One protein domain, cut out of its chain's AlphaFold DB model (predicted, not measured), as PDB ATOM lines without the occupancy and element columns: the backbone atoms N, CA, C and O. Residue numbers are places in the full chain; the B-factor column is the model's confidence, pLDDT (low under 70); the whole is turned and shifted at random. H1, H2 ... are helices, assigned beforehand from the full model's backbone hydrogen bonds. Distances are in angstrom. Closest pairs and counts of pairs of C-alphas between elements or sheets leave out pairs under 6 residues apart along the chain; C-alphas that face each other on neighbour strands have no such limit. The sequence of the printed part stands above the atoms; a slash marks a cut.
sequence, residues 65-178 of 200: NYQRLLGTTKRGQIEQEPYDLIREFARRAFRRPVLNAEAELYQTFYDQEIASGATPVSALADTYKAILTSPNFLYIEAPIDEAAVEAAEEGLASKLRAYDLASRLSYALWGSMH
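Overview. This is residues 65 to 178 of the 200 residues of the protein "PSD5 domain-containing protein" of Stieleria maiorica (UniProt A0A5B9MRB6). Three helices, H2, H3 and H4, pack in a triangle as a small core, H2 and H4 side by side and H3 crossing H2 and making a hairpin with H4. The short H1 sits by the end where H2 and H4 begin; beyond their other end, after the small H5, H6 meets the long H7 at a corner, with H7 set off from the core. The 114 printed residues, with seven named helices, H1 to H7 in order, and no named strand, are all helix in class. The whole is only just compact, close to loose, with a radius of gyration of the C-alphas of 15.6 A and spans of 46 by 31 by 22 A.

Arrangement. H1, residues 65 to 70, only just touches residues 85 to 89 of H2, residues 82 to 94, with 3 pairs of C-alphas within 8 A, the closest Leu 70 and Leu 85 at 7.1 A. H2 is the hub, touching four helices. H3, residues 100 to 115, touches H2 with residues 103 to 107 alone, at a steep tilt of 51 degrees, opposite ways; the closest C-alphas are Arg 87 and Ala 103, 5.7 A apart. H4, residues 120 to 132, forms a helical hairpin with H3, the C-alphas of Glu 113 and Ala 123 closest at 5.3 A. H2 and H4 touch at a shallow tilt of 21 degrees, the same way, closest at Ala 90 and Ile 131, C-alphas 6.6 A apart. H5, residues 135 to 138, only just touches residues 93 to 94 of H2, with 3 pairs of C-alphas within 8 A, the closest Phe 94 and Phe 137 at 5.4 A. H6, residues 146 to 150, and H7, residues 156 to 174, only just touch, with 3 pairs of C-alphas within 8 A, and only at the corner, where the C-alphas of Val 149 and Ala 157 are closest at 5.3 A. H7 is apart from H1, H2, H3, H4 and H5. Every O i to N i+4 pair is within hydrogen-bond range in H1, H2, H4, H6 and H7, 11 of 12 are in H3, and H5 is too short for one.

Along the chain. H1 begins at C-alpha 65 (59.108, 198.762, 137.428). From first to last C-alpha H2 measures 18.0 A, H3 22.1 A, H4 18.3 A and H7 26.1 A. H7 ends at C-alpha 174 (48.050, 175.035, 145.159).

Size, cuts and confidence. The C-alphas farthest apart, Gly 117 and Leu 173, are 47.3 A apart. The printed part has no cut, and the link from H1 to H2, 11 residues, is long. The mean pLDDT of the printed part is 81.9; residues 72 to 79, 141 to 144, 149 to 150, 154 and 175 to 178 are under 70.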
ATOM      1  N   ASN A  65      58.338 200.007 137.351       78.06
ATOM      2  CA  ASN A  65      59.108 198.762 137.428       78.06
ATOM      3  C   ASN A  65      60.620 198.999 137.325       78.06
ATOM      4  O   ASN A  65      61.391 198.340 138.017       78.06
ATOM      5  N   TYR A  66      61.036 199.952 136.490       78.62
ATOM      6  CA  TYR A  66      62.441 200.318 136.333       78.62
ATOM      7  C   TYR A  66      62.976 200.968 137.614       78.62
ATOM      8  O   TYR A  66      64.039 200.593 138.102       78.62
ATOM      9  N   GLN A  67      62.194 201.870 138.216       78.75
ATOM     10  CA  GLN A  67      62.544 202.525 139.481       78.75
ATOM     11  C   GLN A  67      62.619 201.536 140.652       78.75
ATOM     12  O   GLN A  67      63.478 201.660 141.515       78.75
ATOM     13  N   ARG A  68      61.750 200.519 140.680       79.62
ATOM     14  CA  ARG A  68      61.778 199.466 141.709       79.62
ATOM     15  C   ARG A  68      62.999 198.549 141.611       79.62
ATOM     16  O   ARG A  68      63.331 197.907 142.598       79.62
ATOM     17  N   LEU A  69      63.604 198.417 140.429       81.25
ATOM     18  CA  LEU A  69      64.762 197.544 140.210       81.25
ATOM     19  C   LEU A  69      66.087 198.287 140.351       81.25
ATOM     20  O   LEU A  69      67.045 197.726 140.864       81.25
ATOM     21  N   LEU A  70      66.156 199.528 139.884       77.00
ATOM     22  CA  LEU A  70      67.394 200.311 139.859       77.00
ATOM     23  C   LEU A  70      67.401 201.426 140.907       77.00
ATOM     24  O   LEU A  70      68.303 202.255 140.921       77.00
ATOM     25  N   GLY A  71      66.389 201.461 141.770       71.62
ATOM     26  CA  GLY A  71      66.177 202.543 142.713       71.62
ATOM     27  C   GLY A  71      65.757 203.845 142.029       71.62
ATOM     28  O   GLY A  71      65.610 203.961 140.805       71.62
ATOM     29  N   THR A  72      65.558 204.871 142.850       65.25
ATOM     30  CA  THR A  72      65.284 206.219 142.359       65.25
ATOM     31  C   THR A  72      66.494 206.710 141.569       65.25
ATOM     32  O   THR A  72      67.593 206.850 142.103       65.25
ATOM     33  N   THR A  73      66.298 206.955 140.275       60.56
ATOM     34  CA  THR A  73      67.342 207.493 139.404       60.56
ATOM     35  C   THR A  73      67.141 209.003 139.273       60.56
ATOM     36  O   THR A  73      66.116 209.435 138.745       60.56
ATOM     37  N   LYS A  74      68.111 209.829 139.686       57.94
ATOM     38  CA  LYS A  74      68.156 211.247 139.284       57.94
ATOM     39  C   LYS A  74      69.211 211.421 138.201       57.94
ATOM     40  O   LYS A  74      70.361 211.044 138.381       57.94
ATOM     41  N   ARG A  75      68.827 212.009 137.061       54.91
ATOM     42  CA  ARG A  75      69.747 212.316 135.941       54.91
ATOM     43  C   ARG A  75      70.596 211.114 135.476       54.91
ATOM     44  O   ARG A  75      71.757 211.281 135.124       54.91
ATOM     45  N   GLY A  76      70.029 209.907 135.484       56.84
ATOM     46  CA  GLY A  76      70.733 208.689 135.059       56.84
ATOM     47  C   GLY A  76      71.700 208.093 136.090       56.84
ATOM     48  O   GLY A  76      72.355 207.105 135.777       56.84
ATOM     49  N   GLN A  77      71.782 208.653 137.302       61.56
ATOM     50  CA  GLN A  77      72.559 208.098 138.412       61.56
ATOM     51  C   GLN A  77      71.632 207.444 139.434       61.56
ATOM     52  O   GLN A  77      70.588 207.999 139.789       61.56
ATOM     53  N   ILE A  78      72.020 206.253 139.878       66.94
ATOM     54  CA  ILE A  78      71.343 205.516 140.941       66.94
ATOM     55  C   ILE A  78      71.682 206.216 142.261       66.94
ATOM     56  O   ILE A  78      72.855 206.351 142.592       66.94
ATOM     57  N   GLU A  79      70.672 206.704 142.988       68.25
ATOM     58  CA  GLU A  79      70.881 207.365 144.292       68.25
ATOM     59  C   GLU A  79      70.952 206.372 145.463       68.25
ATOM     60  O   GLU A  79      71.343 206.751 146.562       68.25
ATOM     61  N   GLN A  80      70.532 205.125 145.247       75.25
ATOM     62  CA  GLN A  80      70.504 204.083 146.273       75.25
ATOM     63  C   GLN A  80      71.797 203.269 146.276       75.25
ATOM     64  O   GLN A  80      72.423 203.083 145.233       75.25
ATOM     65  N   GLU A  81      72.168 202.745 147.442       85.94
ATOM     66  CA  GLU A  81      73.325 201.862 147.564       85.94
ATOM     67  C   GLU A  81      73.111 200.575 146.737       85.94
ATOM     68  O   GLU A  81      72.126 199.859 146.959       85.94
ATOM     69  N   PRO A  82      74.012 200.244 145.787       87.31
ATOM     70  CA  PRO A  82      73.874 199.066 144.923       87.31
ATOM     71  C   PRO A  82      73.726 197.760 145.711       87.31
ATOM     72  O   PRO A  82      72.986 196.861 145.314       87.31
ATOM     73  N   TYR A  83      74.392 197.666 146.859       91.25
ATOM     74  CA  TYR A  83      74.377 196.483 147.713       91.25
ATOM     75  C   TYR A  83      73.009 196.206 148.342       91.25
ATOM     76  O   TYR A  83      72.616 195.039 148.452       91.25
ATOM     77  N   ASP A  84      72.266 197.256 148.700       90.06
ATOM     78  CA  ASP A  84      70.911 197.137 149.241       90.06
ATOM     79  C   ASP A  84      69.929 196.700 148.154       90.06
ATOM     80  O   ASP A  84      69.112 195.803 148.377       90.06
ATOM     81  N   LEU A  85      70.069 197.265 146.950       90.56
ATOM     82  CA  LEU A  85      69.290 196.877 145.774       90.56
ATOM     83  C   LEU A  85      69.495 195.397 145.425       90.56
ATOM     84  O   LEU A  85      68.523 194.659 145.248       90.56
ATOM     85  N   ILE A  86      70.750 194.933 145.399       92.94
ATOM     86  CA  ILE A  86      71.095 193.523 145.167       92.94
ATOM     87  C   ILE A  86      70.467 192.634 146.243       92.94
ATOM     88  O   ILE A  86      69.848 191.617 145.918       92.94
ATOM     89  N   ARG A  87      70.570 193.018 147.521       92.19
ATOM     90  CA  ARG A  87      70.018 192.238 148.637       92.19
ATOM     91  C   ARG A  87      68.494 192.160 148.583       92.19
ATOM     92  O   ARG A  87      67.923 191.087 148.799       92.19
ATOM     93  N   GLU A  88      67.818 193.268 148.290       89.81
ATOM     94  CA  GLU A  88      66.364 193.295 148.157       89.81
ATOM     95  C   GLU A  88      65.897 192.468 146.955       89.81
ATOM     96  O   GLU A  88      64.941 191.690 147.070       89.81
ATOM     97  N   PHE A  89      66.586 192.597 145.821       91.75
ATOM     98  CA  PHE A  89      66.285 191.828 144.624       91.75
ATOM     99  C   PHE A  89      66.478 190.329 144.865       91.75
ATOM    100  O   PHE A  89      65.563 189.553 144.590       91.75
ATOM    101  N   ALA A  90      67.595 189.921 145.474       91.56
ATOM    102  CA  ALA A  90      67.857 188.532 145.847       91.56
ATOM    103  C   ALA A  90      66.778 187.980 146.794       91.56
ATOM    104  O   ALA A  90      66.275 186.880 146.581       91.56
ATOM    105  N   ARG A  91      66.328 188.767 147.784       89.06
ATOM    106  CA  ARG A  91      65.246 188.365 148.703       89.06
ATOM    107  C   ARG A  91      63.950 188.072 147.956       89.06
ATOM    108  O   ARG A  91      63.249 187.114 148.275       89.06
ATOM    109  N   ARG A  92      63.622 188.898 146.962       86.75
ATOM    110  CA  ARG A  92      62.419 188.732 146.137       86.75
ATOM    111  C   ARG A  92      62.561 187.581 145.144       86.75
ATOM    112  O   ARG A  92      61.598 186.848 144.946       86.75
ATOM    113  N   ALA A  93      63.740 187.408 144.551       88.88
ATOM    114  CA  ALA A  93      64.030 186.340 143.601       88.88
ATOM    115  C   ALA A  93      64.013 184.963 144.281       88.88
ATOM    116  O   ALA A  93      63.297 184.072 143.832       88.88
ATOM    117  N   PHE A  94      64.722 184.816 145.403       87.12
ATOM    118  CA  PHE A  94      64.795 183.565 146.167       87.12
ATOM    119  C   PHE A  94      63.567 183.325 147.034       87.12
ATOM    120  O   PHE A  94      63.380 182.220 147.537       87.12
ATOM    121  N   ARG A  95      62.721 184.350 147.215       84.50
ATOM    122  CA  ARG A  95      61.436 184.261 147.930       84.50
ATOM    123  C   ARG A  95      61.580 183.819 149.388       84.50
ATOM    124  O   ARG A  95      60.644 183.311 150.002       84.50
ATOM    125  N   ARG A  96      62.765 184.042 149.946       85.25
ATOM    126  CA  ARG A  96      63.146 183.740 151.322       85.25
ATOM    127  C   ARG A  96      64.104 184.819 151.824       85.25
ATOM    128  O   ARG A  96      64.661 185.573 151.021       85.25
ATOM    129  N   PRO A  97      64.314 184.921 153.144       86.12
ATOM    130  CA  PRO A  97      65.428 185.690 153.676       86.12
ATOM    131  C   PRO A  97      66.751 185.252 153.025       86.12
ATOM    132  O   PRO A  97      66.984 184.059 152.845       86.12
ATOM    133  N   VAL A  98      67.598 186.209 152.651       87.00
ATOM    134  CA  VAL A  98      68.894 185.940 152.004       87.00
ATOM    135  C   VAL A  98      69.970 185.846 153.077       87.00
ATOM    136  O   VAL A  98      69.984 186.670 153.997       87.00
ATOM    137  N   LEU A  99      70.852 184.852 152.966       87.38
ATOM    138  CA  LEU A  99      72.029 184.740 153.827       87.38
ATOM    139  C   LEU A  99      73.041 185.839 153.485       87.38
ATOM    140  O   LEU A  99      73.138 186.270 152.338       87.38
ATOM    141  N   ASN A 100      73.834 186.279 154.462       87.31
ATOM    142  CA  ASN A 100      74.850 187.308 154.204       87.31
ATOM    143  C   ASN A 100      75.876 186.833 153.165       87.31
ATOM    144  O   ASN A 100      76.116 187.550 152.203       87.31
ATOM    145  N   ALA A 101      76.346 185.587 153.273       87.44
ATOM    146  CA  ALA A 101      77.258 184.986 152.298       87.44
ATOM    147  C   ALA A 101      76.678 184.942 150.869       87.44
ATOM    148  O   ALA A 101      77.393 185.161 149.894       87.44
ATOM    149  N   GLU A 102      75.368 184.698 150.729       88.00
ATOM    150  CA  GLU A 102      74.698 184.710 149.423       88.00
ATOM    151  C   GLU A 102      74.641 186.124 148.842       88.00
ATOM    152  O   GLU A 102      74.877 186.308 147.652       88.00
ATOM    153  N   ALA A 103      74.340 187.128 149.668       90.44
ATOM    154  CA  ALA A 103      74.329 188.518 149.228       90.44
ATOM    155  C   ALA A 103      75.739 188.986 148.827       90.44
ATOM    156  O   ALA A 103      75.903 189.554 147.750       90.44
ATOM    157  N   GLU A 104      76.748 188.687 149.648       92.31
ATOM    158  CA  GLU A 104      78.154 189.039 149.414       92.31
ATOM    159  C   GLU A 104      78.694 188.452 148.104       92.31
ATOM    160  O   GLU A 104      79.439 189.127 147.393       92.31
ATOM    161  N   LEU A 105      78.273 187.238 147.728       93.06
ATOM    162  CA  LEU A 105      78.635 186.628 146.446       93.06
ATOM    163  C   LEU A 105      78.219 187.510 145.257       93.06
ATOM    164  O   LEU A 105      79.022 187.768 144.360       93.06
ATOM    165  N   TYR A 106      76.974 187.992 145.254       95.00
ATOM    166  CA  TYR A 106      76.461 188.838 144.172       95.00
ATOM    167  C   TYR A 106      76.993 190.271 144.237       95.00
ATOM    168  O   TYR A 106      77.184 190.892 143.197       95.00
ATOM    169  N   GLN A 107      77.271 190.790 145.434       94.75
ATOM    170  CA  GLN A 107      77.933 192.089 145.603       94.75
ATOM    171  C   GLN A 107      79.366 192.048 145.057       94.75
ATOM    172  O   GLN A 107      79.761 192.926 144.299       94.75
ATOM    173  N   THR A 108      80.099 190.967 145.328       95.88
ATOM    174  CA  THR A 108      81.440 190.750 144.769       95.88
ATOM    175  C   THR A 108      81.396 190.634 143.243       95.88
ATOM    176  O   THR A 108      82.262 191.172 142.557       95.88
ATOM    177  N   PHE A 109      80.384 189.956 142.689       96.00
ATOM    178  CA  PHE A 109      80.182 189.887 141.239       96.00
ATOM    179  C   PHE A 109      79.912 191.272 140.631       96.00
ATOM    180  O   PHE A 109      80.502 191.626 139.612       96.00
ATOM    181  N   TYR A 110      79.085 192.088 141.287       95.56
ATOM    182  CA  TYR A 110      78.862 193.476 140.889       95.56
ATOM    183  C   TYR A 110      80.168 194.286 140.877       95.56
ATOM    184  O   TYR A 110      80.460 194.963 139.892       95.56
ATOM    185  N   ASP A 111      80.991 194.171 141.921       96.00
ATOM    186  CA  ASP A 111      82.275 194.878 142.005       96.00
ATOM    187  C   ASP A 111      83.246 194.462 140.891       96.00
ATOM    188  O   ASP A 111      83.979 195.299 140.359       96.00
ATOM    189  N   GLN A 112      83.229 193.186 140.492       96.31
ATOM    190  CA  GLN A 112      84.016 192.682 139.363       96.31
ATOM    191  C   GLN A 112      83.580 193.305 138.032       96.31
ATOM    192  O   GLN A 112      84.434 193.698 137.237       96.31
ATOM    193  N   GLU A 113      82.273 193.448 137.803       95.19
ATOM    194  CA  GLU A 113      81.738 194.115 136.608       95.19
ATOM    195  C   GLU A 113      82.079 195.614 136.591       95.19
ATOM    196  O   GLU A 113      82.443 196.173 135.557       95.19
ATOM    197  N   ILE A 114      82.052 196.286 137.743       94.81
ATOM    198  CA  ILE A 114      82.516 197.678 137.829       94.81
ATOM    199  C   ILE A 114      84.017 197.774 137.529       94.81
ATOM    200  O   ILE A 114      84.441 198.648 136.768       94.81
ATOM    201  N   ALA A 115      84.825 196.862 138.074       95.06
ATOM    202  CA  ALA A 115      86.263 196.821 137.830       95.06
ATOM    203  C   ALA A 115      86.616 196.513 136.361       95.06
ATOM    204  O   ALA A 115      87.655 196.965 135.878       95.06
ATOM    205  N   SER A 116      85.753 195.793 135.635       93.75
ATOM    206  CA  SER A 116      85.904 195.527 134.198       93.75
ATOM    207  C   SER A 116      85.533 196.729 133.312       93.75
ATOM    208  O   SER A 116      85.784 196.711 132.104       93.75
ATOM    209  N   GLY A 117      85.003 197.805 133.908       92.81
ATOM    210  CA  GLY A 117      84.640 199.051 133.233       92.81
ATOM    211  C   GLY A 117      83.160 199.160 132.862       92.81
ATOM    212  O   GLY A 117      82.797 200.057 132.095       92.81
ATOM    213  N   ALA A 118      82.294 198.281 133.379       91.44
ATOM    214  CA  ALA A 118      80.859 198.376 133.151       91.44
ATOM    215  C   ALA A 118      80.252 199.613 133.839       91.44
ATOM    216  O   ALA A 118      80.713 200.097 134.873       91.44
ATOM    217  N   THR A 119      79.162 200.133 133.268       90.88
ATOM    218  CA  THR A 119      78.381 201.186 133.936       90.88
ATOM    219  C   THR A 119      77.621 200.602 135.135       90.88
ATOM    220  O   THR A 119      77.189 199.453 135.048       90.88
ATOM    221  N   PRO A 120      77.349 201.376 136.206       89.12
ATOM    222  CA  PRO A 120      76.608 200.881 137.374       89.12
ATOM    223  C   PRO A 120      75.270 200.217 137.037       89.12
ATOM    224  O   PRO A 120      74.918 199.182 137.596       89.12
ATOM    225  N   VAL A 121      74.543 200.775 136.066       88.31
ATOM    226  CA  VAL A 121      73.267 200.213 135.601       88.31
ATOM    227  C   VAL A 121      73.475 198.876 134.883       88.31
ATOM    228  O   VAL A 121      72.701 197.948 135.107       88.31
ATOM    229  N   SER A 122      74.511 198.760 134.042       90.38
ATOM    230  CA  SER A 122      74.835 197.493 133.370       90.38
ATOM    231  C   SER A 122      75.276 196.438 134.375       90.38
ATOM    232  O   SER A 122      74.706 195.356 134.384       90.38
ATOM    233  N   ALA A 123      76.199 196.782 135.276       93.44
ATOM    234  CA  ALA A 123      76.704 195.874 136.299       93.44
ATOM    235  C   ALA A 123      75.574 195.344 137.201       93.44
ATOM    236  O   ALA A 123      75.503 194.145 137.466       93.44
ATOM    237  N   LEU A 124      74.626 196.199 137.614       92.12
ATOM    238  CA  LEU A 124      73.426 195.747 138.330       92.12
ATOM    239  C   LEU A 124      72.557 194.826 137.472       92.12
ATOM    240  O   LEU A 124      72.115 193.788 137.954       92.12
ATOM    241  N   ALA A 125      72.311 195.178 136.208       91.38
ATOM    242  CA  ALA A 125      71.515 194.346 135.313       91.38
ATOM    243  C   ALA A 125      72.151 192.963 135.101       91.38
ATOM    244  O   ALA A 125      71.437 191.960 135.086       91.38
ATOM    245  N   ASP A 126      73.472 192.892 134.971       94.69
ATOM    246  CA  ASP A 126      74.220 191.644 134.829       94.69
ATOM    247  C   ASP A 126      74.210 190.835 136.131       94.69
ATOM    248  O   ASP A 126      73.957 189.629 136.108       94.69
ATOM    249  N   THR A 127      74.318 191.503 137.280       95.38
ATOM    250  CA  THR A 127      74.145 190.874 138.598       95.38
ATOM    251  C   THR A 127      72.733 190.306 138.772       95.38
ATOM    252  O   THR A 127      72.557 189.181 139.238       95.38
ATOM    253  N   TYR A 128      71.697 191.026 138.335       94.75
ATOM    254  CA  TYR A 128      70.319 190.530 138.363       94.75
ATOM    255  C   TYR A 128      70.123 189.329 137.445       94.75
ATOM    256  O   TYR A 128      69.451 188.377 137.839       94.75
ATOM    257  N   LYS A 129      70.737 189.323 136.256       95.12
ATOM    258  CA  LYS A 129      70.746 188.135 135.393       95.12
ATOM    259  C   LYS A 129      71.392 186.955 136.115       95.12
ATOM    260  O   LYS A 129      70.793 185.887 136.118       95.12
ATOM    261  N   ALA A 130      72.534 187.154 136.773       95.56
ATOM    262  CA  ALA A 130      73.213 186.104 137.537       95.56
ATOM    263  C   ALA A 130      72.342 185.541 138.677       95.56
ATOM    264  O   ALA A 130      72.320 184.333 138.913       95.56
ATOM    265  N   ILE A 131      71.568 186.390 139.359       94.62
ATOM    266  CA  ILE A 131      70.598 185.954 140.375       94.62
ATOM    267  C   ILE A 131      69.487 185.110 139.733       94.62
ATOM    268  O   ILE A 131      69.166 184.032 140.237       94.62
ATOM    269  N   LEU A 132      68.922 185.560 138.609       93.62
ATOM    270  CA  LEU A 132      67.838 184.869 137.898       93.62
ATOM    271  C   LEU A 132      68.283 183.576 137.199       93.62
ATOM    272  O   LEU A 132      67.451 182.733 136.883       93.62
ATOM    273  N   THR A 133      69.576 183.398 136.946       94.06
ATOM    274  CA  THR A 133      70.131 182.152 136.399       94.06
ATOM    275  C   THR A 133      70.706 181.237 137.477       94.06
ATOM    276  O   THR A 133      71.189 180.148 137.165       94.06
ATOM    277  N   SER A 134      70.645 181.641 138.749       91.62
ATOM    278  CA  SER A 134      71.171 180.843 139.852       91.62
ATOM    279  C   SER A 134      70.272 179.646 140.195       91.62
ATOM    280  O   SER A 134      69.045 179.723 140.049       91.62
ATOM    281  N   PRO A 135      70.840 178.552 140.741       88.56
ATOM    282  CA  PRO A 135      70.057 177.426 141.245       88.56
ATOM    283  C   PRO A 135      69.005 177.846 142.279       88.56
ATOM    284  O   PRO A 135      67.892 177.333 142.242       88.56
ATOM    285  N   ASN A 136      69.333 178.826 143.131       86.50
ATOM    286  CA  ASN A 136      68.445 179.403 144.147       86.50
ATOM    287  C   ASN A 136      67.164 180.034 143.582       86.50
ATOM    288  O   ASN A 136      66.181 180.165 144.307       86.50
ATOM    289  N   PHE A 137      67.168 180.439 142.311       88.75
ATOM    290  CA  PHE A 137      65.979 180.937 141.625       88.75
ATOM    291  C   PHE A 137      65.309 179.862 140.761       88.75
ATOM    292  O   PHE A 137      64.083 179.756 140.744       88.75
ATOM    293  N   LEU A 138      66.105 179.081 140.022       87.06
ATOM    294  CA  LEU A 138      65.596 178.108 139.053       87.06
ATOM    295  C   LEU A 138      64.938 176.894 139.714       87.06
ATOM    296  O   LEU A 138      63.980 176.344 139.167       87.06
ATOM    297  N   TYR A 139      65.435 176.478 140.877       82.00
ATOM    298  CA  TYR A 139      64.913 175.334 141.609       82.00
ATOM    299  C   TYR A 139      64.125 175.786 142.832       82.00
ATOM    300  O   TYR A 139      64.569 176.626 143.609       82.00
ATOM    301  N   ILE A 140      62.964 175.161 143.032       70.31
ATOM    302  CA  ILE A 140      62.194 175.303 144.274       70.31
ATOM    303  C   ILE A 140      62.996 174.710 145.447       70.31
ATOM    304  O   ILE A 140      62.978 175.258 146.542       70.31
ATOM    305  N   GLU A 141      63.738 173.626 145.190       66.19
ATOM    306  CA  GLU A 141      64.616 172.937 146.144       66.19
ATOM    307  C   GLU A 141      66.093 173.226 145.842       66.19
ATOM    308  O   GLU A 141      66.878 172.324 145.551       66.19
ATOM    309  N   ALA A 142      66.491 174.496 145.853       64.94
ATOM    310  CA  ALA A 142      67.912 174.797 145.777       64.94
ATOM    311  C   ALA A 142      68.602 174.358 147.082       64.94
ATOM    312  O   ALA A 142      68.131 174.730 148.162       64.94
ATOM    313  N   PRO A 143      69.691 173.569 147.014       62.66
ATOM    314  CA  PRO A 143      70.439 173.194 148.200       62.66
ATOM    315  C   PRO A 143      70.981 174.465 148.849       62.66
ATOM    316  O   PRO A 143      71.825 175.159 148.284       62.66
ATOM    317  N   ILE A 144      70.451 174.784 150.026       68.94
ATOM    318  CA  ILE A 144      70.999 175.844 150.858       68.94
ATOM    319  C   ILE A 144      72.279 175.281 151.463       68.94
ATOM    320  O   ILE A 144      72.267 174.168 151.989       68.94
ATOM    321  N   ASP A 145      73.369 176.035 151.374       70.81
ATOM    322  CA  ASP A 145      74.618 175.660 152.023       70.81
ATOM    323  C   ASP A 145      74.384 175.550 153.537       70.81
ATOM    324  O   ASP A 145      74.179 176.550 154.228       70.81
ATOM    325  N   GLU A 146      74.351 174.317 154.047       71.19
ATOM    326  CA  GLU A 146      74.045 174.048 155.451       71.19
ATOM    327  C   GLU A 146      75.098 174.658 156.378       71.19
ATOM    328  O   GLU A 146      74.742 175.147 157.449       71.19
ATOM    329  N   ALA A 147      76.357 174.749 155.935       70.38
ATOM    330  CA  ALA A 147      77.411 175.412 156.696       70.38
ATOM    331  C   ALA A 147      77.155 176.925 156.801       70.38
ATOM    332  O   ALA A 147      77.344 177.521 157.862       70.38
ATOM    333  N   ALA A 148      76.651 177.547 155.731       70.69
ATOM    334  CA  ALA A 148      76.256 178.954 155.748       70.69
ATOM    335  C   ALA A 148      74.990 179.203 156.590       70.69
ATOM    336  O   ALA A 148      74.821 180.291 157.142       70.69
ATOM    337  N   VAL A 149      74.105 178.208 156.712       69.94
ATOM    338  CA  VAL A 149      72.913 178.264 157.576       69.94
ATOM    339  C   VAL A 149      73.287 178.141 159.051       69.94
ATOM    340  O   VAL A 149      72.719 178.860 159.867       69.94
ATOM    341  N   GLU A 150      74.232 177.273 159.404       68.69
ATOM    342  CA  GLU A 150      74.723 177.135 160.783       68.69
ATOM    343  C   GLU A 150      75.523 178.357 161.245       68.69
ATOM    344  O   GLU A 150      75.446 178.742 162.410       68.69
ATOM    345  N   ALA A 151      76.244 179.007 160.327       71.81
ATOM    346  CA  ALA A 151      76.930 180.270 160.588       71.81
ATOM    347  C   ALA A 151      75.981 181.486 160.651       71.81
ATOM    348  O   ALA A 151      76.404 182.582 161.023       71.81
ATOM    349  N   ALA A 152      74.712 181.324 160.263       72.31
ATOM    350  CA  ALA A 152      73.722 182.388 160.322       72.31
ATOM    351  C   ALA A 152      73.212 182.611 161.756       72.31
ATOM    352  O   ALA A 152      73.245 181.715 162.594       72.31
ATOM    353  N   GLU A 153      72.686 183.808 162.037       74.12
ATOM    354  CA  GLU A 153      72.076 184.127 163.337       74.12
ATOM    355  C   GLU A 153      71.043 183.062 163.758       74.12
ATOM    356  O   GLU A 153      70.249 182.610 162.926       74.12
ATOM    357  N   GLU A 154      70.986 182.716 165.054       67.25
ATOM    358  CA  GLU A 154      70.152 181.625 165.612       67.25
ATOM    359  C   GLU A 154      68.647 181.711 165.249       67.25
ATOM    360  O   GLU A 154      67.918 180.721 165.309       67.25
ATOM    361  N   GLY A 155      68.151 182.867 164.797       73.12
ATOM    362  CA  GLY A 155      66.780 183.043 164.301       73.12
ATOM    363  C   GLY A 155      66.598 182.954 162.780       73.12
ATOM    364  O   GLY A 155      65.466 182.820 162.312       73.12
ATOM    365  N   LEU A 156      67.661 183.070 161.984       76.56
ATOM    366  CA  LEU A 156      67.587 183.059 160.523       76.56
ATOM    367  C   LEU A 156      67.545 181.627 159.985       76.56
ATOM    368  O   LEU A 156      66.731 181.331 159.111       76.56
ATOM    369  N   ALA A 157      68.343 180.727 160.564       74.94
ATOM    370  CA  ALA A 157      68.385 179.318 160.182       74.94
ATOM    371  C   ALA A 157      67.015 178.630 160.316       74.94
ATOM    372  O   ALA A 157      66.526 177.989 159.383       74.94
ATOM    373  N   SER A 158      66.342 178.833 161.453       75.31
ATOM    374  CA  SER A 158      65.000 178.292 161.700       75.31
ATOM    375  C   SER A 158      63.957 178.861 160.730       75.31
ATOM    376  O   SER A 158      63.129 178.114 160.205       75.31
ATOM    377  N   LYS A 159      64.032 180.163 160.415       80.62
ATOM    378  CA  LYS A 159      63.172 180.797 159.405       80.62
ATOM    379  C   LYS A 159      63.395 180.195 158.025       80.62
ATOM    380  O   LYS A 159      62.417 179.904 157.349       80.62
ATOM    381  N   LEU A 160      64.642 179.987 157.606       79.44
ATOM    382  CA  LEU A 160      64.961 179.403 156.300       79.44
ATOM    383  C   LEU A 160      64.367 177.999 156.149       79.44
ATOM    384  O   LEU A 160      63.697 177.729 155.154       79.44
ATOM    385  N   ARG A 161      64.516 177.145 157.170       78.00
ATOM    386  CA  ARG A 161      63.902 175.805 157.186       78.00
ATOM    387  C   ARG A 161      62.370 175.871 157.153       78.00
ATOM    388  O   ARG A 161      61.739 175.090 156.446       78.00
ATOM    389  N   ALA A 162      61.763 176.827 157.862       81.06
ATOM    390  CA  ALA A 162      60.317 177.047 157.817       81.06
ATOM    391  C   ALA A 162      59.831 177.531 156.437       81.06
ATOM    392  O   ALA A 162      58.783 177.083 155.972       81.06
ATOM    393  N   TYR A 163      60.588 178.410 155.766       79.81
ATOM    394  CA  TYR A 163      60.283 178.880 154.409       79.81
ATOM    395  C   TYR A 163      60.375 177.753 153.376       79.81
ATOM    396  O   TYR A 163      59.507 177.678 152.506       79.81
ATOM    397  N   ASP A 164      61.369 176.868 153.486       79.31
ATOM    398  CA  ASP A 164      61.499 175.699 152.606       79.31
ATOM    399  C   ASP A 164      60.280 174.770 152.748       79.31
ATOM    400  O   ASP A 164      59.572 174.494 151.777       79.31
ATOM    401  N   LEU A 165      59.933 174.392 153.986       81.56
ATOM    402  CA  LEU A 165      58.766 173.547 154.253       81.56
ATOM    403  C   LEU A 165      57.450 174.188 153.775       81.56
ATOM    404  O   LEU A 165      56.629 173.524 153.140       81.56
ATOM    405  N   ALA A 166      57.243 175.477 154.056       81.38
ATOM    406  CA  ALA A 166      56.039 176.195 153.643       81.38
ATOM    407  C   ALA A 166      55.925 176.300 152.115       81.38
ATOM    408  O   ALA A 166      54.837 176.115 151.567       81.38
ATOM    409  N   SER A 167      57.042 176.545 151.423       76.25
ATOM    410  CA  SER A 167      57.078 176.616 149.959       76.25
ATOM    411  C   SER A 167      56.701 175.272 149.340       76.25
ATOM    412  O   SER A 167      55.849 175.232 148.451       76.25
ATOM    413  N   ARG A 168      57.240 174.163 149.867       80.31
ATOM    414  CA  ARG A 168      56.897 172.801 149.426       80.31
ATOM    415  C   ARG A 168      55.412 172.500 149.599       80.31
ATOM    416  O   ARG A 168      54.779 172.017 148.665       80.31
ATOM    417  N   LEU A 169      54.841 172.830 150.757       79.62
ATOM    418  CA  LEU A 169      53.412 172.634 151.015       79.62
ATOM    419  C   LEU A 169      52.535 173.497 150.095       79.62
ATOM    420  O   LEU A 169      51.546 173.001 149.560       79.62
ATOM    421  N   SER A 170      52.910 174.760 149.868       76.56
ATOM    422  CA  SER A 170      52.182 175.669 148.971       76.56
ATOM    423  C   SER A 170      52.172 175.151 147.536       76.56
ATOM    424  O   SER A 170      51.116 175.096 146.911       76.56
ATOM    425  N   TYR A 171      53.327 174.738 147.013       75.25
ATOM    426  CA  TYR A 171      53.418 174.206 145.657       75.25
ATOM    427  C   TYR A 171      52.732 172.848 145.513       75.25
ATOM    428  O   TYR A 171      52.053 172.630 144.513       75.25
ATOM    429  N   ALA A 172      52.843 171.977 146.521       81.44
ATOM    430  CA  ALA A 172      52.165 170.684 146.526       81.44
ATOM    431  C   ALA A 172      50.637 170.818 146.533       81.44
ATOM    432  O   ALA A 172      49.958 170.014 145.899       81.44
ATOM    433  N   LEU A 173      50.090 171.817 147.238       80.81
ATOM    434  CA  LEU A 173      48.646 171.931 147.434       80.81
ATOM    435  C   LEU A 173      47.961 172.942 146.492       80.81
ATOM    436  O   LEU A 173      46.817 172.706 146.112       80.81
ATOM    437  N   TRP A 174      48.637 174.010 146.047       72.94
ATOM    438  CA  TRP A 174      48.050 175.035 145.159       72.94
ATOM    439  C   TRP A 174      48.665 175.112 143.760       72.94
ATOM    440  O   TRP A 174      48.105 175.787 142.900       72.94
ATOM    441  N   GLY A 175      49.805 174.465 143.497       68.06
ATOM    442  CA  GLY A 175      50.485 174.564 142.198       68.06
ATOM    443  C   GLY A 175      51.007 175.971 141.861       68.06
ATOM    444  O   GLY A 175      51.485 176.206 140.754       68.06
ATOM    445  N   SER A 176      50.942 176.913 142.807       61.53
ATOM    446  CA  SER A 176      51.415 178.288 142.659       61.53
ATOM    447  C   SER A 176      52.002 178.816 143.966       61.53
ATOM    448  O   SER A 176      51.739 178.300 145.053       61.53
ATOM    449  N   MET A 177      52.789 179.885 143.857       58.56
ATOM    450  CA  MET A 177      53.348 180.576 145.014       58.56
ATOM    451  C   MET A 177      52.278 181.426 145.718       58.56
ATOM    452  O   MET A 177      51.528 182.141 145.054       58.56
ATOM    453  N   HIS A 178      52.233 181.382 147.050       56.00
ATOM    454  CA  HIS A 178      51.431 182.297 147.870       56.00
ATOM    455  C   HIS A 178      52.074 183.694 147.846       56.00
ATOM    456  O   HIS A 178      53.225 183.844 148.251       56.00
TER     457      HIS A 178